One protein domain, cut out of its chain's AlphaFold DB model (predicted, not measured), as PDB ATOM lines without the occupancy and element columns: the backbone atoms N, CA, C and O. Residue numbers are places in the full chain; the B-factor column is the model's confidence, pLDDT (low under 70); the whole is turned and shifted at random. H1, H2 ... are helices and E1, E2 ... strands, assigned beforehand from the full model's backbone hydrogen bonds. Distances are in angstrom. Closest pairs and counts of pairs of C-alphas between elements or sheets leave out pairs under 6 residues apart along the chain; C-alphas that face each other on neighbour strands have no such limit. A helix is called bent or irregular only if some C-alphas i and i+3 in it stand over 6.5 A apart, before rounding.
ATOM      1  N   LYS A   4     174.010 131.640 132.122       88.38
ATOM      2  CA  LYS A   4     173.714 131.482 130.684       88.38
ATOM      3  C   LYS A   4     173.742 130.020 130.230       88.38
ATOM      4  O   LYS A   4     172.840 129.567 129.541       88.38
ATOM      5  N   GLU A   5     174.719 129.244 130.696       88.56
ATOM      6  CA  GLU A   5     174.829 127.815 130.373       88.56
ATOM      7  C   GLU A   5     173.653 127.011 130.960       88.56
ATOM      8  O   GLU A   5     173.123 126.103 130.318       88.56
ATOM      9  N   LYS A   6     173.204 127.366 132.176       90.19
ATOM     10  CA  LYS A   6     172.020 126.750 132.804       90.19
ATOM     11  C   LYS A   6     170.761 127.037 131.989       90.19
ATOM     12  O   LYS A   6     170.003 126.109 131.714       90.19
ATOM     13  N   ALA A   7     170.588 128.285 131.560       93.44
ATOM     14  CA  ALA A   7     169.484 128.705 130.705       93.44
ATOM     15  C   ALA A   7     169.475 127.958 129.360       93.44
ATOM     16  O   ALA A   7     168.455 127.378 128.989       93.44
ATOM     17  N   THR A   8     170.625 127.869 128.683       93.50
ATOM     18  CA  THR A   8     170.773 127.121 127.425       93.50
ATOM     19  C   THR A   8     170.357 125.657 127.584       93.50
ATOM     20  O   THR A   8     169.535 125.159 126.809       93.50
ATOM     21  N   LYS A   9     170.845 124.967 128.626       90.94
ATOM     22  CA  LYS A   9     170.467 123.568 128.893       90.94
ATOM     23  C   LYS A   9     168.979 123.419 129.196       90.94
ATOM     24  O   LYS A   9     168.358 122.467 128.727       90.94
ATOM     25  N   GLU A  10     168.385 124.344 129.946       92.75
ATOM     26  CA  GLU A  10     166.959 124.293 130.272       92.75
ATOM     27  C   GLU A  10     166.070 124.509 129.037       92.75
ATOM     28  O   GLU A  10     165.080 123.791 128.858       92.75
ATOM     29  N   ILE A  11     166.449 125.430 128.144       94.50
ATOM     30  CA  ILE A  11     165.775 125.631 126.855       94.50
ATOM     31  C   ILE A  11     165.823 124.338 126.043       94.50
ATOM     32  O   ILE A  11     164.775 123.824 125.646       94.50
ATOM     33  N   LEU A  12     167.016 123.774 125.834       93.88
ATOM     34  CA  LEU A  12     167.181 122.546 125.056       93.88
ATOM     35  C   LEU A  12     166.403 121.385 125.671       93.88
ATOM     36  O   LEU A  12     165.684 120.691 124.955       93.88
ATOM     37  N   LYS A  13     166.456 121.221 126.996       91.31
ATOM     38  CA  LYS A  13     165.663 120.223 127.715       91.31
ATOM     39  C   LYS A  13     164.172 120.359 127.390       91.31
ATOM     40  O   LYS A  13     163.566 119.386 126.948       91.31
ATOM     41  N   LYS A  14     163.588 121.561 127.498       91.94
ATOM     42  CA  LYS A  14     162.175 121.801 127.136       91.94
ATOM     43  C   LYS A  14     161.884 121.492 125.663       91.94
ATOM     44  O   LYS A  14     160.818 120.955 125.348       91.94
ATOM     45  N   ILE A  15     162.808 121.801 124.751       93.44
ATOM     46  CA  ILE A  15     162.655 121.462 123.330       93.44
ATOM     47  C   ILE A  15     162.659 119.943 123.124       93.44
ATOM     48  O   ILE A  15     161.755 119.434 122.467       93.44
ATOM     49  N   PHE A  16     163.615 119.203 123.688       90.81
ATOM     50  CA  PHE A  16     163.752 117.761 123.448       90.81
ATOM     51  C   PHE A  16     162.756 116.895 124.225       90.81
ATOM     52  O   PHE A  16     162.337 115.865 123.702       90.81
ATOM     53  N   GLU A  17     162.316 117.320 125.410       85.19
ATOM     54  CA  GLU A  17     161.291 116.615 126.194       85.19
ATOM     55  C   GLU A  17     159.869 116.853 125.663       85.19
ATOM     56  O   GLU A  17     158.964 116.060 125.926       85.19
ATOM     57  N   SER A  18     159.647 117.918 124.886       79.69
ATOM     58  CA  SER A  18     158.344 118.179 124.270       79.69
ATOM     59  C   SER A  18     158.195 117.497 122.906       79.69
ATOM     60  O   SER A  18     159.119 117.425 122.091       79.69
ATOM     61  N   SER A  19     156.971 117.072 122.582       72.19
ATOM     62  CA  SER A  19     156.577 116.597 121.246       72.19
ATOM     63  C   SER A  19     156.427 117.750 120.236       72.19
ATOM     64  O   SER A  19     155.456 117.832 119.479       72.19
ATOM     65  N   THR A  20     157.371 118.695 120.234       78.31
ATOM     66  CA  THR A  20     157.344 119.905 119.404       78.31
ATOM     67  C   THR A  20     157.574 119.587 117.930       78.31
ATOM     68  O   THR A  20     158.679 119.698 117.399       78.31
ATOM     69  N   LYS A  21     156.493 119.233 117.236       91.69
ATOM     70  CA  LYS A  21     156.372 119.532 115.809       91.69
ATOM     71  C   LYS A  21     156.220 121.037 115.627       91.69
ATOM     72  O   LYS A  21     155.557 121.690 116.440       91.69
ATOM     73  N   LEU A  22     156.805 121.571 114.559       94.00
ATOM     74  CA  LEU A  22     156.589 122.948 114.146       94.00
ATOM     75  C   LEU A  22     155.088 123.215 114.029       94.00
ATOM     76  O   LEU A  22     154.319 122.389 113.527       94.00
ATOM     77  N   ILE A  23     154.661 124.400 114.470       93.38
ATOM     78  CA  ILE A  23     153.255 124.805 114.375       93.38
ATOM     79  C   ILE A  23     152.767 124.893 112.924       93.38
ATOM     80  O   ILE A  23     151.559 124.923 112.692       93.38
ATOM     81  N   MET A  24     153.679 124.906 111.954       93.69
ATOM     82  CA  MET A  24     153.422 124.876 110.521       93.69
ATOM     83  C   MET A  24     154.601 124.197 109.807       93.69
ATOM     84  O   MET A  24     155.747 124.411 110.189       93.69
ATOM     85  N   SER A  25     154.330 123.392 108.776       93.00
ATOM     86  CA  SER A  25     155.391 122.759 107.977       93.00
ATOM     87  C   SER A  25     155.988 123.725 106.950       93.00
ATOM     88  O   SER A  25     155.329 124.679 106.521       93.00
ATOM     89  N   LYS A  26     157.186 123.426 106.429       90.44
ATOM     90  CA  LYS A  26     157.758 124.185 105.291       90.44
ATOM     91  C   LYS A  26     156.842 124.170 104.061       90.44
ATOM     92  O   LYS A  26     156.734 125.155 103.329       90.44
ATOM     93  N   LYS A  27     156.132 123.056 103.844       93.69
ATOM     94  CA  LYS A  27     155.150 122.919 102.756       93.69
ATOM     95  C   LYS A  27     153.985 123.890 102.923       93.69
ATOM     96  O   LYS A  27     153.496 124.421 101.929       93.69
ATOM     97  N   ASP A  28     153.542 124.133 104.149       95.75
ATOM     98  CA  ASP A  28     152.457 125.074 104.421       95.75
ATOM     99  C   ASP A  28     152.905 126.527 104.218       95.75
ATOM    100  O   ASP A  28     152.192 127.273 103.546       95.75
ATOM    101  N   ILE A  29     154.122 126.896 104.649       95.25
ATOM    102  CA  ILE A  29     154.719 128.207 104.323       95.25
ATOM    103  C   ILE A  29     154.752 128.404 102.801       95.25
ATOM    104  O   ILE A  29     154.337 129.447 102.293       95.25
ATOM    105  N   LYS A  30     155.157 127.374 102.042       95.31
ATOM    106  CA  LYS A  30     155.214 127.454 100.575       95.31
ATOM    107  C   LYS A  30     153.845 127.664  99.922       95.31
ATOM    108  O   LYS A  30     153.749 128.372  98.912       95.31
ATOM    109  N   LYS A  31     152.781 127.071 100.480       97.00
ATOM    110  CA  LYS A  31     151.399 127.299 100.018       97.00
ATOM    111  C   LYS A  31     150.996 128.760 100.222       97.00
ATOM    112  O   LYS A  31     150.489 129.368  99.280       97.00
ATOM    113  N   ILE A  32     151.276 129.323 101.402       97.06
ATOM    114  CA  ILE A  32     151.007 130.735 101.715       97.06
ATOM    115  C   ILE A  32     151.781 131.648 100.759       97.06
ATOM    116  O   ILE A  32     151.173 132.489 100.102       97.06
ATOM    117  N   GLU A  33     153.093 131.441 100.600       95.75
ATOM    118  CA  GLU A  33     153.950 132.231  99.700       95.75
ATOM    119  C   GLU A  33     153.434 132.211  98.254       95.75
ATOM    120  O   GLU A  33     153.326 133.248  97.595       95.75
ATOM    121  N   THR A  34     153.067 131.027  97.756       95.25
ATOM    122  CA  THR A  34     152.560 130.858  96.389       95.25
ATOM    123  C   THR A  34     151.244 131.600  96.187       95.25
ATOM    124  O   THR A  34     151.052 132.246  95.153       95.25
ATOM    125  N   TYR A  35     150.336 131.523  97.162       96.56
ATOM    126  CA  TYR A  35     149.064 132.232  97.106       96.56
ATOM    127  C   TYR A  35     149.259 133.753  97.203       96.56
ATOM    128  O   TYR A  35     148.709 134.497  96.386       96.56
ATOM    129  N   TYR A  36     150.115 134.208  98.124       95.81
ATOM    130  CA  TYR A  36     150.482 135.612  98.301       95.81
ATOM    131  C   TYR A  36     151.050 136.217  97.018       95.81
ATOM    132  O   TYR A  36     150.590 137.258  96.549       95.81
ATOM    133  N   LYS A  37     152.017 135.541  96.389       93.06
ATOM    134  CA  LYS A  37     152.666 136.019  95.160       93.06
ATOM    135  C   LYS A  37     151.673 136.255  94.019       93.06
ATOM    136  O   LYS A  37     151.882 137.158  93.213       93.06
ATOM    137  N   LYS A  38     150.608 135.453  93.950       92.19
ATOM    138  CA  LYS A  38     149.581 135.541  92.903       92.19
ATOM    139  C   LYS A  38     148.508 136.593  93.184       92.19
ATOM    140  O   LYS A  38     147.947 137.122  92.232       92.19
ATOM    141  N   ASN A  39     148.203 136.877  94.452       94.19
ATOM    142  CA  ASN A  39     147.006 137.652  94.801       94.19
ATOM    143  C   ASN A  39     147.255 138.907  95.646       94.19
ATOM    144  O   ASN A  39     146.355 139.727  95.743       94.19
ATOM    145  N   SER A  40     148.448 139.107  96.210       92.75
ATOM    146  CA  SER A  40     148.762 140.237  97.113       92.75
ATOM    147  C   SER A  40     148.436 141.625  96.557       92.75
ATOM    148  O   SER A  40     148.104 142.520  97.321       92.75
ATOM    149  N   SER A  41     148.478 141.826  95.236       92.00
ATOM    150  CA  SER A  41     148.103 143.112  94.628       92.00
ATOM    151  C   SER A  41     146.618 143.457  94.759       92.00
ATOM    152  O   SER A  41     146.265 144.606  94.525       92.00
ATOM    153  N   LYS A  42     145.765 142.489  95.106       94.31
ATOM    154  CA  LYS A  42     144.309 142.648  95.224       94.31
ATOM    155  C   LYS A  42     143.851 143.040  96.630       94.31
ATOM    156  O   LYS A  42     142.664 143.252  96.823       94.31
ATOM    157  N   PHE A  43     144.762 143.078  97.604       95.19
ATOM    158  CA  PHE A  43     144.416 143.255  99.012       95.19
ATOM    159  C   PHE A  43     145.285 144.330  99.666       95.19
ATOM    160  O   PHE A  43     146.471 144.472  99.348       95.19
ATOM    161  N   ASP A  44     144.690 145.065 100.601       92.56
ATOM    162  CA  ASP A  44     145.363 146.075 101.431       92.56
ATOM    163  C   ASP A  44     145.510 145.640 102.893       92.56
ATOM    164  O   ASP A  44     146.345 146.177 103.621       92.56
ATOM    165  N   ASN A  45     144.732 144.646 103.323       94.50
ATOM    166  CA  ASN A  45     144.733 144.137 104.688       94.50
ATOM    167  C   ASN A  45     144.724 142.602 104.713       94.50
ATOM    168  O   ASN A  45     144.408 141.931 103.727       94.50
ATOM    169  N   VAL A  46     145.122 142.049 105.861       96.62
ATOM    170  CA  VAL A  46     145.258 140.600 106.037       96.62
ATOM    171  C   VAL A  46     143.914 139.887 106.155       96.62
ATOM    172  O   VAL A  46     143.834 138.732 105.747       96.62
ATOM    173  N   ASP A  47     142.876 140.541 106.674       97.06
ATOM    174  CA  ASP A  47     141.577 139.908 106.917       97.06
ATOM    175  C   ASP A  47     140.853 139.588 105.596       97.06
ATOM    176  O   ASP A  47     140.399 138.460 105.400       97.06
ATOM    177  N   ASP A  48     140.885 140.501 104.623       97.25
ATOM    178  CA  ASP A  48     140.387 140.242 103.266       97.25
ATOM    179  C   ASP A  48     141.211 139.153 102.565       97.25
ATOM    180  O   ASP A  48     140.673 138.266 101.894       97.25
ATOM    181  N   PHE A  49     142.535 139.173 102.756       97.44
ATOM    182  CA  PHE A  49     143.427 138.161 102.195       97.44
ATOM    183  C   PHE A  49     143.104 136.756 102.725       97.44
ATOM    184  O   PHE A  49     143.010 135.818 101.932       97.44
ATOM    185  N   ILE A  50     142.904 136.583 104.037       97.12
ATOM    186  CA  ILE A  50     142.554 135.272 104.613       97.12
ATOM    187  C   ILE A  50     141.127 134.846 104.254       97.12
ATOM    188  O   ILE A  50     140.902 133.657 104.031       97.12
ATOM    189  N   ALA A  51     140.183 135.788 104.147       97.12
ATOM    190  CA  ALA A  51     138.804 135.505 103.753       97.12
ATOM    191  C   ALA A  51     138.704 135.053 102.287       97.12
ATOM    192  O   ALA A  51     137.874 134.214 101.945       97.12
ATOM    193  N   SER A  52     139.598 135.544 101.424       97.12
ATOM    194  CA  SER A  52     139.611 135.208  99.994       97.12
ATOM    195  C   SER A  52     139.965 133.746  99.674       97.12
ATOM    196  O   SER A  52     139.765 133.288  98.544       97.12
ATOM    197  N   ASN A  53     140.502 132.991 100.641       97.62
ATOM    198  CA  ASN A  53     140.736 131.557 100.505       97.62
ATOM    199  C   ASN A  53     140.772 130.868 101.873       97.62
ATOM    200  O   ASN A  53     141.782 130.926 102.573       97.62
ATOM    201  N   GLU A  54     139.716 130.123 102.198       97.00
ATOM    202  CA  GLU A  54     139.551 129.437 103.486       97.00
ATOM    203  C   GLU A  54     140.758 128.566 103.877       97.00
ATOM    204  O   GLU A  54     141.243 128.636 105.005       97.00
ATOM    205  N   LYS A  55     141.314 127.783 102.940       96.94
ATOM    206  CA  LYS A  55     142.465 126.906 103.227       96.94
ATOM    207  C   LYS A  55     143.706 127.710 103.613       96.94
ATOM    208  O   LYS A  55     144.439 127.303 104.512       96.94
ATOM    209  N   ILE A  56     143.949 128.835 102.941       97.50
ATOM    210  CA  ILE A  56     145.051 129.743 103.279       97.50
ATOM    211  C   ILE A  56     144.761 130.460 104.595       97.50
ATOM    212  O   ILE A  56     145.647 130.509 105.446       97.50
ATOM    213  N   GLY A  57     143.532 130.932 104.808       97.19
ATOM    214  CA  GLY A  57     143.121 131.559 106.060       97.19
ATOM    215  C   GLY A  57     143.325 130.648 107.272       97.19
ATOM    216  O   GLY A  57     143.929 131.067 108.257       97.19
ATOM    217  N   CYS A  58     142.949 129.370 107.171       96.75
ATOM    218  CA  CYS A  58     143.201 128.359 108.201       96.75
ATOM    219  C   CYS A  58     144.694 128.175 108.510       96.75
ATOM    220  O   CYS A  58     145.061 127.989 109.670       96.75
ATOM    221  N   LEU A  59     145.572 128.229 107.501       96.69
ATOM    222  CA  LEU A  59     147.018 128.151 107.724       96.69
ATOM    223  C   LEU A  59     147.551 129.417 108.401       96.69
ATOM    224  O   LEU A  59     148.249 129.312 109.407       96.69
ATOM    225  N   VAL A  60     147.197 130.597 107.889       96.94
ATOM    226  CA  VAL A  60     147.657 131.889 108.425       96.94
ATOM    227  C   VAL A  60     147.208 132.075 109.878       96.94
ATOM    228  O   VAL A  60     148.021 132.431 110.725       96.94
ATOM    229  N   ASN A  61     145.962 131.730 110.210       95.88
ATOM    230  CA  ASN A  61     145.418 131.880 111.565       95.88
ATOM    231  C   ASN A  61     146.091 130.982 112.622       95.88
ATOM    232  O   ASN A  61     145.947 131.236 113.818       95.88
ATOM    233  N   ARG A  62     146.864 129.957 112.228       94.75
ATOM    234  CA  ARG A  62     147.666 129.150 113.174       94.75
ATOM    235  C   ARG A  62     148.879 129.906 113.719       94.75
ATOM    236  O   ARG A  62     149.406 129.526 114.765       94.75
ATOM    237  N   LEU A  63     149.340 130.940 113.020       95.44
ATOM    238  CA  LEU A  63     150.607 131.614 113.276       95.44
ATOM    239  C   LEU A  63     150.367 133.110 113.513       95.44
ATOM    240  O   LEU A  63     150.205 133.867 112.562       95.44
ATOM    241  N   LYS A  64     150.354 133.535 114.782       95.88
ATOM    242  CA  LYS A  64     149.978 134.904 115.179       95.88
ATOM    243  C   LYS A  64     150.920 135.945 114.563       95.88
ATOM    244  O   LYS A  64     150.468 136.800 113.814       95.88
ATOM    245  N   SER A  65     152.226 135.788 114.783       95.25
ATOM    246  CA  SER A  65     153.267 136.648 114.197       95.25
ATOM    247  C   SER A  65     153.290 136.606 112.673       95.25
ATOM    248  O   SER A  65     153.473 137.628 112.022       95.25
ATOM    249  N   GLY A  66     153.033 135.442 112.078       95.31
ATOM    250  CA  GLY A  66     152.939 135.286 110.628       95.31
ATOM    251  C   GLY A  66     151.739 136.005 110.013       95.31
ATOM    252  O   GLY A  66     151.866 136.550 108.918       95.31
ATOM    253  N   LYS A  67     150.590 136.048 110.704       97.00
ATOM    254  CA  LYS A  67     149.434 136.854 110.287       97.00
ATOM    255  C   LYS A  67     149.811 138.337 110.243       97.00
ATOM    256  O   LYS A  67     149.567 138.987 109.225       97.00
ATOM    257  N   ASP A  68     150.454 138.842 111.293       95.94
ATOM    258  CA  ASP A  68     150.870 140.246 111.359       95.94
ATOM    259  C   ASP A  68     151.944 140.569 110.313       95.94
ATOM    260  O   ASP A  68     151.845 141.587 109.631       95.94
ATOM    261  N   GLU A  69     152.919 139.679 110.098       95.38
ATOM    262  CA  GLU A  69     153.934 139.816 109.043       95.38
ATOM    263  C   GLU A  69     153.292 139.912 107.649       95.38
ATOM    264  O   GLU A  69     153.590 140.822 106.876       95.38
ATOM    265  N   ILE A  70     152.339 139.028 107.330       96.81
ATOM    266  CA  ILE A  70     151.597 139.083 106.060       96.81
ATOM    267  C   ILE A  70     150.852 140.415 105.924       96.81
ATOM    268  O   ILE A  70     150.913 141.040 104.862       96.81
ATOM    269  N   GLY A  71     150.186 140.873 106.990       96.19
ATOM    270  CA  GLY A  71     149.495 142.162 107.016       96.19
ATOM    271  C   GLY A  71     150.430 143.342 106.750       96.19
ATOM    272  O   GLY A  71     150.119 144.193 105.912       96.19
ATOM    273  N   LYS A  72     151.608 143.359 107.384       93.19
ATOM    274  CA  LYS A  72     152.647 144.380 107.174       93.19
ATOM    275  C   LYS A  72     153.121 144.408 105.721       93.19
ATOM    276  O   LYS A  72     153.174 145.483 105.122       93.19
ATOM    277  N   GLN A  73     153.394 143.248 105.117       94.81
ATOM    278  CA  GLN A  73     153.838 143.182 103.719       94.81
ATOM    279  C   GLN A  73     152.740 143.609 102.730       94.81
ATOM    280  O   GLN A  73     153.043 144.302 101.758       94.81
ATOM    281  N   LEU A  74     151.468 143.249 102.977       96.00
ATOM    282  CA  LEU A  74     150.330 143.706 102.159       96.00
ATOM    283  C   LEU A  74     150.197 145.229 102.197       96.00
ATOM    284  O   LEU A  74     150.174 145.866 101.142       96.00
ATOM    285  N   LYS A  75     150.199 145.813 103.401       93.94
ATOM    286  CA  LYS A  75     150.115 147.264 103.600       93.94
ATOM    287  C   LYS A  75     151.286 147.999 102.945       93.94
ATOM    288  O   LYS A  75     151.096 149.042 102.333       93.94
ATOM    289  N   ALA A  76     152.493 147.438 103.034       92.12
ATOM    290  CA  ALA A  76     153.695 148.002 102.424       92.12
ATOM    291  C   ALA A  76     153.825 147.722 100.914       92.12
ATOM    292  O   ALA A  76     154.791 148.180 100.302       92.12
ATOM    293  N   LYS A  77     152.907 146.949 100.314       92.06
ATOM    294  CA  LYS A  77     152.958 146.490  98.913       92.06
ATOM    295  C   LYS A  77     154.279 145.806  98.544       92.06
ATOM    296  O   LYS A  77     154.782 145.937  97.428       92.06
ATOM    297  N   LYS A  78     154.833 145.040  99.485       91.69
ATOM    298  CA  LYS A  78     156.106 144.325  99.345       91.69
ATOM    299  C   LYS A  78     155.893 142.832  99.111       91.69
ATOM    300  O   LYS A  78     154.808 142.288  99.291       91.69
ATOM    301  N   ALA A  79     156.942 142.158  98.648       91.31
ATOM    302  CA  ALA A  79     156.937 140.706  98.547       91.31
ATOM    303  C   ALA A  79     157.036 140.077  99.943       91.31
ATOM    304  O   ALA A  79     157.811 140.536 100.779       91.31
ATOM    305  N   LEU A  80     156.300 138.988 100.161       92.44
ATOM    306  CA  LEU A  80     156.400 138.200 101.383       92.44
ATOM    307  C   LEU A  80     157.795 137.580 101.518       92.44
ATOM    308  O   LEU A  80     158.320 137.017 100.555       92.44
ATOM    309  N   GLN A  81     158.369 137.651 102.719       90.12
ATOM    310  CA  GLN A  81     159.674 137.076 103.033       90.12
ATOM    311  C   GLN A  81     159.492 135.708 103.716       90.12
ATOM    312  O   GLN A  81     159.184 135.655 104.906       90.12
ATOM    313  N   PRO A  82     159.662 134.579 102.999       91.31
ATOM    314  CA  PRO A  82     159.416 133.253 103.573       91.31
ATOM    315  C   PRO A  82     160.374 132.899 104.720       91.31
ATOM    316  O   PRO A  82     159.976 132.148 105.604       91.31
ATOM    317  N   GLY A  83     161.592 133.459 104.736       91.12
ATOM    318  CA  GLY A  83     162.533 133.309 105.854       91.12
ATOM    319  C   GLY A  83     161.968 133.868 107.162       91.12
ATOM    320  O   GLY A  83     161.891 133.142 108.146       91.12
ATOM    321  N   VAL A  84     161.417 135.087 107.125       92.19
ATOM    322  CA  VAL A  84     160.770 135.714 108.292       92.19
ATOM    323  C   VAL A  84     159.553 134.914 108.755       92.19
ATOM    324  O   VAL A  84     159.340 134.736 109.950       92.19
ATOM    325  N   LEU A  85     158.764 134.356 107.828       94.81
ATOM    326  CA  LEU A  85     157.675 133.454 108.211       94.81
ATOM    327  C   LEU A  85     158.172 132.171 108.883       94.81
ATOM    328  O   LEU A  85     157.516 131.681 109.800       94.81
ATOM    329  N   TYR A  86     159.303 131.619 108.444       95.31
ATOM    330  CA  TYR A  86     159.907 130.461 109.099       95.31
ATOM    331  C   TYR A  86     160.400 130.806 110.511       95.31
ATOM    332  O   TYR A  86     160.123 130.051 111.444       95.31
ATOM    333  N   GLU A  87     161.021 131.973 110.703       95.25
ATOM    334  CA  GLU A  87     161.377 132.494 112.032       95.25
ATOM    335  C   GLU A  87     160.141 132.610 112.935       95.25
ATOM    336  O   GLU A  87     160.147 132.099 114.055       95.25
ATOM    337  N   CYS A  88     159.042 133.179 112.423       95.75
ATOM    338  CA  CYS A  88     157.766 133.262 113.134       95.75
ATOM    339  C   CYS A  88     157.279 131.874 113.592       95.75
ATOM    340  O   CYS A  88     156.829 131.706 114.730       95.75
ATOM    341  N   VAL A  89     157.362 130.864 112.712       96.38
ATOM    342  CA  VAL A  89     156.977 129.473 113.014       96.38
ATOM    343  C   VAL A  89     157.833 128.894 114.136       96.38
ATOM    344  O   VAL A  89     157.287 128.289 115.065       96.38
ATOM    345  N   VAL A  90     159.152 129.067 114.063       96.50
ATOM    346  CA  VAL A  90     160.094 128.585 115.081       96.50
ATOM    347  C   VAL A  90     159.844 129.285 116.417       96.50
ATOM    348  O   VAL A  90     159.636 128.596 117.415       96.50
ATOM    349  N   ALA A  91     159.730 130.616 116.435       96.00
ATOM    350  CA  ALA A  91     159.474 131.395 117.645       96.00
ATOM    351  C   ALA A  91     158.170 130.977 118.341       96.00
ATOM    352  O   ALA A  91     158.167 130.676 119.537       96.00
ATOM    353  N   GLN A  92     157.063 130.853 117.598       96.31
ATOM    354  CA  GLN A  92     155.793 130.415 118.186       96.31
ATOM    355  C   GLN A  92     155.829 128.948 118.651       96.31
ATOM    356  O   GLN A  92     155.160 128.587 119.625       96.31
ATOM    357  N   THR A  93     156.604 128.090 117.980       96.19
ATOM    358  CA  THR A  93     156.801 126.694 118.402       96.19
ATOM    359  C   THR A  93     157.598 126.621 119.709       96.19
ATOM    360  O   THR A  93     157.180 125.905 120.623       96.19
ATOM    361  N   CYS A  94     158.671 127.408 119.849       96.38
ATOM    362  CA  CYS A  94     159.415 127.561 121.104       96.38
ATOM    363  C   CYS A  94     158.512 128.088 122.227       96.38
ATOM    364  O   CYS A  94     158.436 127.483 123.295       96.38
ATOM    365  N   ALA A  95     157.746 129.151 121.964       95.56
ATOM    366  CA  ALA A  95     156.811 129.725 122.930       95.56
ATOM    367  C   ALA A  95     155.802 128.687 123.445       95.56
ATOM    368  O   ALA A  95     155.559 128.592 124.650       95.56
ATOM    369  N   LYS A  96     155.268 127.843 122.550       93.94
ATOM    370  CA  LYS A  96     154.379 126.737 122.924       93.94
ATOM    371  C   LYS A  96     155.087 125.707 123.810       93.94
ATOM    372  O   LYS A  96     154.496 125.289 124.803       93.94
ATOM    373  N   ALA A  97     156.323 125.319 123.482       93.38
ATOM    374  CA  ALA A  97     157.122 124.393 124.295       93.38
ATOM    375  C   ALA A  97     157.384 124.934 125.707       93.38
ATOM    376  O   ALA A  97     157.411 124.181 126.677       93.38
ATOM    377  N   MET A  98     157.527 126.254 125.826       92.19
ATOM    378  CA  MET A  98     157.753 126.951 127.090       92.19
ATOM    379  C   MET A  98     156.456 127.304 127.837       92.19
ATOM    380  O   MET A  98     156.511 127.819 128.949       92.19
ATOM    381  N   GLY A  99     155.282 127.024 127.262       92.50
ATOM    382  CA  GLY A  99     153.993 127.344 127.881       92.50
ATOM    383  C   GLY A  99     153.628 128.836 127.858       92.50
ATOM    384  O   GLY A  99     152.765 129.261 128.628       92.50
ATOM    385  N   LEU A 100     154.239 129.624 126.972       94.56
ATOM    386  CA  LEU A 100     153.954 131.045 126.777       94.56
ATOM    387  C   LEU A 100     152.730 131.196 125.866       94.56
ATOM    388  O   LEU A 100     152.760 130.870 124.680       94.56
ATOM    389  N   ARG A 101     151.607 131.635 126.442       92.62
ATOM    390  CA  ARG A 101     150.293 131.647 125.762       92.62
ATOM    391  C   ARG A 101     149.898 133.015 125.208       92.62
ATOM    392  O   ARG A 101     149.032 133.092 124.330       92.62
ATOM    393  N   ASN A 102     150.508 134.084 125.715       95.81
ATOM    394  CA  ASN A 102     150.229 135.448 125.281       95.81
ATOM    395  C   ASN A 102     151.201 135.861 124.177       95.81
ATOM    396  O   ASN A 102     152.264 135.266 124.018       95.81
ATOM    397  N   TYR A 103     150.793 136.856 123.399       96.31
ATOM    398  CA  TYR A 103     151.490 137.336 122.214       96.31
ATOM    399  C   TYR A 103     151.300 138.849 122.090       96.31
ATOM    400  O   TYR A 103     150.230 139.350 122.446       96.31
ATOM    401  N   VAL A 104     152.313 139.550 121.589       94.00
ATOM    402  CA  VAL A 104     152.252 140.972 121.242       94.00
ATOM    403  C   VAL A 104     153.112 141.252 120.004       94.00
ATOM    404  O   VAL A 104     154.232 140.748 119.895       94.00
ATOM    405  N   ASP A 105     152.582 142.058 119.083       92.81
ATOM    406  CA  ASP A 105     153.340 142.667 117.985       92.81
ATOM    407  C   ASP A 105     154.007 143.946 118.496       92.81
ATOM    408  O   ASP A 105     153.337 144.941 118.782       92.81
ATOM    409  N   LEU A 106     155.327 143.902 118.647       88.50
ATOM    410  CA  LEU A 106     156.125 144.977 119.226       88.50
ATOM    411  C   LEU A 106     156.414 146.106 118.231       88.50
ATOM    412  O   LEU A 106     156.795 147.192 118.659       88.50
ATOM    413  N   GLU A 107     156.209 145.893 116.927       83.81
ATOM    414  CA  GLU A 107     156.386 146.960 115.930       83.81
ATOM    415  C   GLU A 107     155.167 147.883 115.855       83.81
ATOM    416  O   GLU A 107     155.288 149.040 115.454       83.81
ATOM    417  N   THR A 108     153.984 147.378 116.214       85.31
ATOM    418  CA  THR A 108     152.721 148.129 116.116       85.31
ATOM    419  C   THR A 108     152.114 148.484 117.471       85.31
ATOM    420  O   THR A 108     151.272 149.382 117.543       85.31
ATOM    421  N   THR A 109     152.557 147.841 118.555       87.69
ATOM    422  CA  THR A 109     152.122 148.161 119.921       87.69
ATOM    423  C   THR A 109     153.052 149.210 120.541       87.69
ATOM    424  O   THR A 109     154.241 148.941 120.704       87.69
ATOM    425  N   PRO A 110     152.547 150.396 120.937       85.19
ATOM    426  CA  PRO A 110     153.350 151.376 121.668       85.19
ATOM    427  C   PRO A 110     153.881 150.800 122.985       85.19
ATOM    428  O   PRO A 110     153.135 150.109 123.674       85.19
ATOM    429  N   ILE A 111     155.103 151.170 123.395       83.25
ATOM    430  CA  ILE A 111     155.745 150.682 124.636       83.25
ATOM    431  C   ILE A 111     154.837 150.844 125.867       83.25
ATOM    432  O   ILE A 111     154.758 149.940 126.690       83.25
ATOM    433  N   SER A 112     154.082 151.945 125.963       85.50
ATOM    434  CA  SER A 112     153.133 152.195 127.063       85.50
ATOM    435  C   SER A 112     151.980 151.187 127.150       85.50
ATOM    436  O   SER A 112     151.334 151.076 128.190       85.50
ATOM    437  N   LYS A 113     151.707 150.461 126.062       88.06
ATOM    438  CA  LYS A 113     150.716 149.382 125.968       88.06
ATOM    439  C   LYS A 113     151.366 147.999 125.903       88.06
ATOM    440  O   LYS A 113     150.650 146.998 125.900       88.06
ATOM    441  N   THR A 114     152.693 147.929 125.845       87.62
ATOM    442  CA  THR A 114     153.412 146.663 125.808       87.62
ATOM    443  C   THR A 114     153.429 146.039 127.209       87.62
ATOM    444  O   THR A 114     153.749 146.717 128.185       87.62
ATOM    445  N   PRO A 115     153.096 144.744 127.342       88.75
ATOM    446  CA  PRO A 115     153.151 144.028 128.615       88.75
ATOM    447  C   PRO A 115     154.541 144.095 129.251       88.75
ATOM    448  O   PRO A 115     155.541 143.864 128.567       88.75
ATOM    449  N   LYS A 116     154.612 144.349 130.564       86.94
ATOM    450  CA  LYS A 116     155.882 144.464 131.309       86.94
ATOM    451  C   LYS A 116     156.788 143.239 131.132       86.94
ATOM    452  O   LYS A 116     158.003 143.379 131.067       86.94
ATOM    453  N   GLU A 117     156.181 142.060 130.992       88.38
ATOM    454  CA  GLU A 117     156.860 140.781 130.791       88.38
ATOM    455  C   GLU A 117     157.598 140.713 129.446       88.38
ATOM    456  O   GLU A 117     158.587 139.999 129.324       88.38
ATOM    457  N   ALA A 118     157.142 141.468 128.441       83.12
ATOM    458  CA  ALA A 118     157.793 141.577 127.139       83.12
ATOM    459  C   ALA A 118     158.752 142.778 127.065       83.12
ATOM    460  O   ALA A 118     159.820 142.655 126.469       83.12
ATOM    461  N   VAL A 119     158.407 143.917 127.689       82.19
ATOM    462  CA  VAL A 119     159.195 145.168 127.627       82.19
ATOM    463  C   VAL A 119     160.641 144.971 128.077       82.19
ATOM    464  O   VAL A 119     161.550 145.493 127.438       82.19
ATOM    465  N   LYS A 120     160.871 144.179 129.131       79.56
ATOM    466  CA  LYS A 120     162.211 143.924 129.689       79.56
ATOM    467  C   LYS A 120     163.203 143.329 128.679       79.56
ATOM    468  O   LYS A 120     164.408 143.489 128.844       79.56
ATOM    469  N   TYR A 121     162.702 142.648 127.651       77.75
ATOM    470  CA  TYR A 121     163.509 141.969 126.635       77.75
ATOM    471  C   TYR A 121     163.550 142.736 125.306       77.75
ATOM    472  O   TYR A 121     164.067 142.238 124.309       77.75
ATOM    473  N   ILE A 122     163.020 143.961 125.273       77.00
ATOM    474  CA  ILE A 122     163.168 144.853 124.128       77.00
ATOM    475  C   ILE A 122     164.540 145.514 124.212       77.00
ATOM    476  O   ILE A 122     164.817 146.292 125.121       77.00
ATOM    477  N   LYS A 123     165.405 145.210 123.243       67.69
ATOM    478  CA  LYS A 123     166.723 145.835 123.118       67.69
ATOM    479  C   LYS A 123     166.621 147.101 122.272       67.69
ATOM    480  O   LYS A 123     166.277 147.036 121.087       67.69
ATOM    481  N   GLU A 124     166.958 148.237 122.870       58.59
ATOM    482  CA  GLU A 124     167.284 149.452 122.126       58.59
ATOM    483  C   GLU A 124     168.628 149.255 121.414       58.59
ATOM    484  O   GLU A 124     169.560 148.668 121.968       58.59
ATOM    485  N   SER A 125     168.758 149.726 120.172       51.22
ATOM    486  CA  SER A 125     170.056 149.775 119.492       51.22
ATOM    487  C   SER A 125     170.350 151.196 119.025       51.22
ATOM    488  O   SER A 125     169.430 151.957 118.732       51.22
ATOM    489  N   ARG A 126     171.640 151.542 118.876       40.22
ATOM    490  CA  ARG A 126     172.090 152.848 118.343       40.22
ATOM    491  C   ARG A 126     171.482 153.218 116.981       40.22
ATOM    492  O   ARG A 126     171.558 154.381 116.603       40.22
ATOM    493  N   TYR A 127     170.916 152.255 116.248       41.81
ATOM    494  CA  TYR A 127     170.430 152.432 114.877       41.81
ATOM    495  C   TYR A 127     168.925 152.169 114.699       41.81
ATOM    496  O   TYR A 127     168.378 152.512 113.654       41.81
ATOM    497  N   THR A 128     168.239 151.578 115.684       46.97
ATOM    498  CA  THR A 128     166.797 151.281 115.608       46.97
ATOM    499  C   THR A 128     166.129 151.440 116.971       46.97
ATOM    500  O   THR A 128     166.571 150.839 117.950       46.97
ATOM    501  N   ALA A 129     165.014 152.179 117.011       46.81
ATOM    502  CA  ALA A 129     164.216 152.417 118.221       46.81
ATOM    503  C   ALA A 129     163.615 151.132 118.836       46.81
ATOM    504  O   ALA A 129     163.258 151.123 120.006       46.81
ATOM    505  N   CYS A 130     163.523 150.040 118.070       55.38
ATOM    506  CA  CYS A 130     163.202 148.703 118.567       55.38
ATOM    507  C   CYS A 130     163.694 147.673 117.539       55.38
ATOM    508  O   CYS A 130     163.291 147.727 116.380       55.38
ATOM    509  N   ALA A 131     164.600 146.765 117.915       69.81
ATOM    510  CA  ALA A 131     164.994 145.648 117.046       69.81
ATOM    511  C   ALA A 131     164.041 144.441 117.160       69.81
ATOM    512  O   ALA A 131     164.166 143.492 116.387       69.81
ATOM    513  N   ALA A 132     163.121 144.453 118.129       84.00
ATOM    514  CA  ALA A 132     162.197 143.363 118.414       84.00
ATOM    515  C   ALA A 132     160.912 143.491 117.589       84.00
ATOM    516  O   ALA A 132     160.295 144.553 117.545       84.00
ATOM    517  N   ARG A 133     160.493 142.389 116.959       88.81
ATOM    518  CA  ARG A 133     159.275 142.335 116.143       88.81
ATOM    519  C   ARG A 133     158.082 141.804 116.915       88.81
ATOM    520  O   ARG A 133     157.011 142.401 116.925       88.81
ATOM    521  N   TYR A 134     158.274 140.671 117.576       93.31
ATOM    522  CA  TYR A 134     157.197 139.894 118.178       93.31
ATOM    523  C   TYR A 134     157.655 139.327 119.508       93.31
ATOM    524  O   TYR A 134     158.790 138.866 119.610       93.31
ATOM    525  N   ALA A 135     156.770 139.297 120.502       94.50
ATOM    526  CA  ALA A 135     157.051 138.634 121.767       94.50
ATOM    527  C   ALA A 135     155.930 137.688 122.187       94.50
ATOM    528  O   ALA A 135     154.740 137.982 122.048       94.50
ATOM    529  N   TYR A 136     156.334 136.559 122.758       96.69
ATOM    530  CA  TYR A 136     155.473 135.609 123.441       96.69
ATOM    531  C   TYR A 136     155.839 135.587 124.917       96.69
ATOM    532  O   TYR A 136     157.015 135.542 125.270       96.69
ATOM    533  N   TYR A 137     154.825 135.612 125.774       95.50
ATOM    534  CA  TYR A 137     155.008 135.756 127.216       95.50
ATOM    535  C   TYR A 137     153.874 135.078 127.996       95.50
ATOM    536  O   TYR A 137     152.849 134.637 127.448       95.50
ATOM    537  N   LYS A 138     154.034 135.010 129.314       94.50
ATOM    538  CA  LYS A 138     153.008 134.554 130.249       94.50
ATOM    539  C   LYS A 138     152.697 135.693 131.222       94.50
ATOM    540  O   LYS A 138     153.603 136.312 131.753       94.50
ATOM    541  N   LYS A 139     151.411 135.995 131.427       91.38
ATOM    542  CA  LYS A 139     150.997 137.028 132.390       91.38
ATOM    543  C   LYS A 139     151.525 136.675 133.780       91.38
ATOM    544  O   LYS A 139     151.420 135.511 134.176       91.38
ATOM    545  N   SER A 140     152.030 137.676 134.493       89.00
ATOM    546  CA  SER A 140     152.607 137.534 135.835       89.00
ATOM    547  C   SER A 140     153.902 136.711 135.897       89.00
ATOM    548  O   SER A 140     154.290 136.291 136.981       89.00
ATOM    549  N   ASP A 141     154.565 136.482 134.762       90.38
ATOM    550  CA  ASP A 141     155.880 135.841 134.671       90.38
ATOM    551  C   ASP A 141     156.781 136.694 133.771       90.38
ATOM    552  O   ASP A 141     156.701 136.635 132.546       90.38
ATOM    553  N   ASP A 142     157.620 137.520 134.394       88.31
ATOM    554  CA  ASP A 142     158.583 138.392 133.718       88.31
ATOM    555  C   ASP A 142     159.957 137.729 133.525       88.31
ATOM    556  O   ASP A 142     160.898 138.357 133.033       88.31
ATOM    557  N   SER A 143     160.078 136.454 133.898       90.25
ATOM    558  CA  SER A 143     161.317 135.682 133.840       90.25
ATOM    559  C   SER A 143     161.442 134.862 132.555       90.25
ATOM    560  O   SER A 143     162.556 134.499 132.174       90.25
ATOM    561  N   ASN A 144     160.320 134.601 131.876       93.12
ATOM    562  CA  ASN A 144     160.265 133.757 130.689       93.12
ATOM    563  C   ASN A 144     159.616 134.479 129.504       93.12
ATOM    564  O   ASN A 144     158.452 134.884 129.561       93.12
ATOM    565  N   ALA A 145     160.343 134.572 128.394       94.75
ATOM    566  CA  ALA A 145     159.854 135.188 127.167       94.75
ATOM    567  C   ALA A 145     160.524 134.582 125.930       94.75
ATOM    568  O   ALA A 145     161.644 134.079 125.991       94.75
ATOM    569  N   VAL A 146     159.843 134.673 124.790       95.12
ATOM    570  CA  VAL A 146     160.437 134.438 123.468       95.12
ATOM    571  C   VAL A 146     160.238 135.703 122.651       95.12
ATOM    572  O   VAL A 146     159.097 136.124 122.466       95.12
ATOM    573  N   VAL A 147     161.324 136.293 122.158       92.56
ATOM    574  CA  VAL A 147     161.308 137.544 121.392       92.56
ATOM    575  C   VAL A 147     161.962 137.311 120.040       92.56
ATOM    576  O   VAL A 147     163.120 136.921 119.980       92.56
ATOM    577  N   GLN A 148     161.236 137.544 118.950       92.25
ATOM    578  CA  GLN A 148     161.820 137.557 117.609       92.25
ATOM    579  C   GLN A 148     162.402 138.940 117.327       92.25
ATOM    580  O   GLN A 148     161.731 139.952 117.555       92.25
ATOM    581  N   TYR A 149     163.612 138.983 116.782       87.44
ATOM    582  CA  TYR A 149     164.280 140.212 116.375       87.44
ATOM    583  C   TYR A 149     164.319 140.336 114.847       87.44
ATOM    584  O   TYR A 149     164.161 139.369 114.110       87.44
ATOM    585  N   GLY A 150     164.487 141.563 114.359       72.88
ATOM    586  CA  GLY A 150     164.622 141.875 112.936       72.88
ATOM    587  C   GLY A 150     166.000 142.393 112.528       72.88
ATOM    588  O   GLY A 150     166.127 142.905 111.415       72.88
ATOM    589  N   ASN A 151     167.001 142.332 113.416       67.44
ATOM    590  CA  ASN A 151     168.325 142.933 113.223       67.44
ATOM    591  C   ASN A 151     169.455 141.907 113.467       67.44
ATOM    592  O   ASN A 151     169.459 141.279 114.527       67.44
ATOM    593  N   PRO A 152     170.463 141.824 112.569       56.78
ATOM    594  CA  PRO A 152     171.648 140.971 112.713       56.78
ATOM    595  C   PRO A 152     172.378 141.038 114.065       56.78
ATOM    596  O   PRO A 152     172.934 140.038 114.511       56.78
ATOM    597  N   ALA A 153     172.396 142.193 114.738       61.47
ATOM    598  CA  ALA A 153     173.148 142.356 115.987       61.47
ATOM    599  C   ALA A 153     172.569 141.541 117.163       61.47
ATOM    600  O   ALA A 153     173.307 141.161 118.072       61.47
ATOM    601  N   ALA A 154     171.263 141.255 117.149       59.75
ATOM    602  CA  ALA A 154     170.558 140.596 118.250       59.75
ATOM    603  C   ALA A 154     170.371 139.079 118.054       59.75
ATOM    604  O   ALA A 154     169.895 138.418 118.974       59.75
ATOM    605  N   GLY A 155     170.787 138.527 116.903       75.88
ATOM    606  CA  GLY A 155     170.351 137.203 116.439       75.88
ATOM    607  C   GLY A 155     168.916 137.254 115.909       75.88
ATOM    608  O   GLY A 155     168.266 138.297 115.982       75.88
ATOM    609  N   ASP A 156     168.401 136.140 115.391       88.00
ATOM    610  CA  ASP A 156     167.019 136.082 114.885       88.00
ATOM    611  C   ASP A 156     165.989 136.076 116.027       88.00
ATOM    612  O   ASP A 156     164.849 136.528 115.875       88.00
ATOM    613  N   MET A 157     166.374 135.554 117.197       91.81
ATOM    614  CA  MET A 157     165.481 135.390 118.342       91.81
ATOM    615  C   MET A 157     166.245 135.401 119.674       91.81
ATOM    616  O   MET A 157     167.366 134.914 119.776       91.81
ATOM    617  N   GLY A 158     165.611 135.915 120.725       92.12
ATOM    618  CA  GLY A 158     166.021 135.756 122.116       92.12
ATOM    619  C   GLY A 158     165.040 134.855 122.856       92.12
ATOM    620  O   GLY A 158     163.822 134.997 122.709       92.12
ATOM    621  N   ILE A 159     165.557 133.929 123.659       94.06
ATOM    622  CA  ILE A 159     164.745 133.151 124.598       94.06
ATOM    623  C   ILE A 159     165.238 133.454 126.006       94.06
ATOM    624  O   ILE A 159     166.373 133.135 126.348       94.06
ATOM    625  N   ALA A 160     164.375 134.059 126.816       93.19
ATOM    626  CA  ALA A 160     164.619 134.262 128.231       93.19
ATOM    627  C   ALA A 160     164.010 133.116 129.036       93.19
ATOM    628  O   ALA A 160     162.840 132.774 128.844       93.19
ATOM    629  N   ILE A 161     164.805 132.542 129.936       92.25
ATOM    630  CA  ILE A 161     164.349 131.562 130.916       92.25
ATOM    631  C   ILE A 161     164.927 131.894 132.288       92.25
ATOM    632  O   ILE A 161     166.126 132.141 132.420       92.25
ATOM    633  N   ASN A 162     164.073 131.951 133.310       90.62
ATOM    634  CA  ASN A 162     164.460 132.350 134.668       90.62
ATOM    635  C   ASN A 162     165.237 133.686 134.710       90.62
ATOM    636  O   ASN A 162     166.180 133.859 135.478       90.62
ATOM    637  N   GLY A 163     164.855 134.636 133.849       88.56
ATOM    638  CA  GLY A 163     165.455 135.967 133.743       88.56
ATOM    639  C   GLY A 163     166.770 136.033 132.963       88.56
ATOM    640  O   GLY A 163     167.294 137.130 132.776       88.56
ATOM    641  N   GLN A 164     167.292 134.900 132.487       92.25
ATOM    642  CA  GLN A 164     168.506 134.826 131.682       92.25
ATOM    643  C   GLN A 164     168.156 134.659 130.201       92.25
ATOM    644  O   GLN A 164     167.479 133.706 129.824       92.25
ATOM    645  N   GLU A 165     168.642 135.571 129.360       90.69
ATOM    646  CA  GLU A 165     168.450 135.512 127.907       90.69
ATOM    647  C   GLU A 165     169.554 134.687 127.226       90.69
ATOM    648  O   GLU A 165     170.742 134.857 127.525       90.69
ATOM    649  N   CYS A 166     169.138 133.833 126.292       91.81
ATOM    650  CA  CYS A 166     169.975 133.129 125.326       91.81
ATOM    651  C   CYS A 166     169.692 133.667 123.916       91.81
ATOM    652  O   CYS A 166     168.530 133.804 123.519       91.81
ATOM    653  N   LYS A 167     170.754 133.943 123.157       91.44
ATOM    654  CA  LYS A 167     170.718 134.401 121.767       91.44
ATOM    655  C   LYS A 167     170.602 133.208 120.828       91.44
ATOM    656  O   LYS A 167     171.396 132.268 120.887       91.44
ATOM    657  N   ILE A 168     169.603 133.257 119.960       92.44
ATOM    658  CA  ILE A 168     169.221 132.158 119.085       92.44
ATOM    659  C   ILE A 168     169.356 132.583 117.626       92.44
ATOM    660  O   ILE A 168     168.828 133.618 117.219       92.44
ATOM    661  N   GLU A 169     170.000 131.735 116.836       91.62
ATOM    662  CA  GLU A 169     170.021 131.823 115.377       91.62
ATOM    663  C   GLU A 169     169.049 130.795 114.798       91.62
ATOM    664  O   GLU A 169     169.052 129.630 115.208       91.62
ATOM    665  N   ILE A 170     168.219 131.188 113.836       93.50
ATOM    666  CA  ILE A 170     167.248 130.296 113.207       93.50
ATOM    667  C   ILE A 170     167.762 129.910 111.819       93.50
ATOM    668  O   ILE A 170     167.954 130.745 110.942       93.50
ATOM    669  N   LYS A 171     167.946 128.608 111.572       91.31
ATOM    670  CA  LYS A 171     168.407 128.102 110.267       91.31
ATOM    671  C   LYS A 171     167.405 127.144 109.644       91.31
ATOM    672  O   LYS A 171     167.154 126.061 110.164       91.31
TER     673      LYS A 171
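Overview. This is residues 4 to 171 of the 413 residues of an uncharacterized protein of Blautia sp. BCRC 81119 (UniProt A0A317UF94). A twisted sheet of five strands forms one end of this domain and a cluster of helices, H2 to H5, the other; H6 runs from that cluster along one face of the sheet. H1 crosses the same face over E4 and E5, while short H7 packs on the opposite face. The printed part has 168 residues with seven named helices and five named strands, in the order H1 H2 H3 H4 H5 H6 E1 H7 E2 E3 E4 E5; its class is mixed, helices and strands. The sheet's order is E1 E2 E3 E4 E5, antiparallel throughout; the whole is compact, with a radius of gyration of the C-alphas of 16.0 A and spans of 48, 37 and 28 A.

Along the chain. Find C-alpha 4 at (173.714, 131.482, 130.684); from there H1, residues 4 to 17, runs 19.9 A. H2, residues 26 to 42, spans 25.0 A, has a kink of 39 degrees near residue 36 and is irregular, with C-alphas 38 and 41 7.9 A apart. Next come H3, residues 46 to 51, H4, residues 54 to 60, and H5, residues 64 to 75, 16.9 A long. H6, residues 82 to 97, starts at (159.416, 133.253, 103.573) and spans 22.7 A. Then read E1, residues 102 to 105, H7, residues 116 to 119, and E2, residues 132 to 138. E3, residues 141 to 149, spans 20.6 A and bends by 63 degrees at residue 144. E4 holds residues 157 to 161, and E5, residues 164 to 170, ends at (167.248, 130.296, 113.207).

Arrangement. Look first at H6, the hub: 8.2 A over the sheet, it runs along E3, at 9 degrees on the local plane; C-alphas 95 and 146, the closest, are 6.0 A apart. H5 and H6 form a helical hairpin at a shallow tilt of 24 degrees, closest at C-alphas 66 and 85, 5.6 A. H2 touches H6 at C-alphas 33 and 82, 6.8 A, and H4 at 32 and 56, 6.2 A; H3 touches H5 at 46 and 71, 4.6 A. E2 to E5 form a meander, each strand the antiparallel neighbour of the one before. Within hydrogen-bond range are N 104 and O 135 at 2.9 A for E1 and E2, N 136 and O 146 at 2.8 A for E2 and E3, N 158 and O 147 at 2.8 A for E3 and E4, and N 168 and O 157 at 2.8 A for E4 and E5. Every O i to N i+4 pair is within range in H1, H3, H4, H5 and H6, and 11 of 13 in H2; H7 is too short for one.

Size, cuts and confidence. The C-alphas farthest apart, of Lys 6 and Lys 42, are 49.3 A apart. The printed part has no cut, and its one long link joins H7 to E2. The mean pLDDT of the printed part is 89.3; look for values under 70 at residues 123 to 131 and 151 to 154.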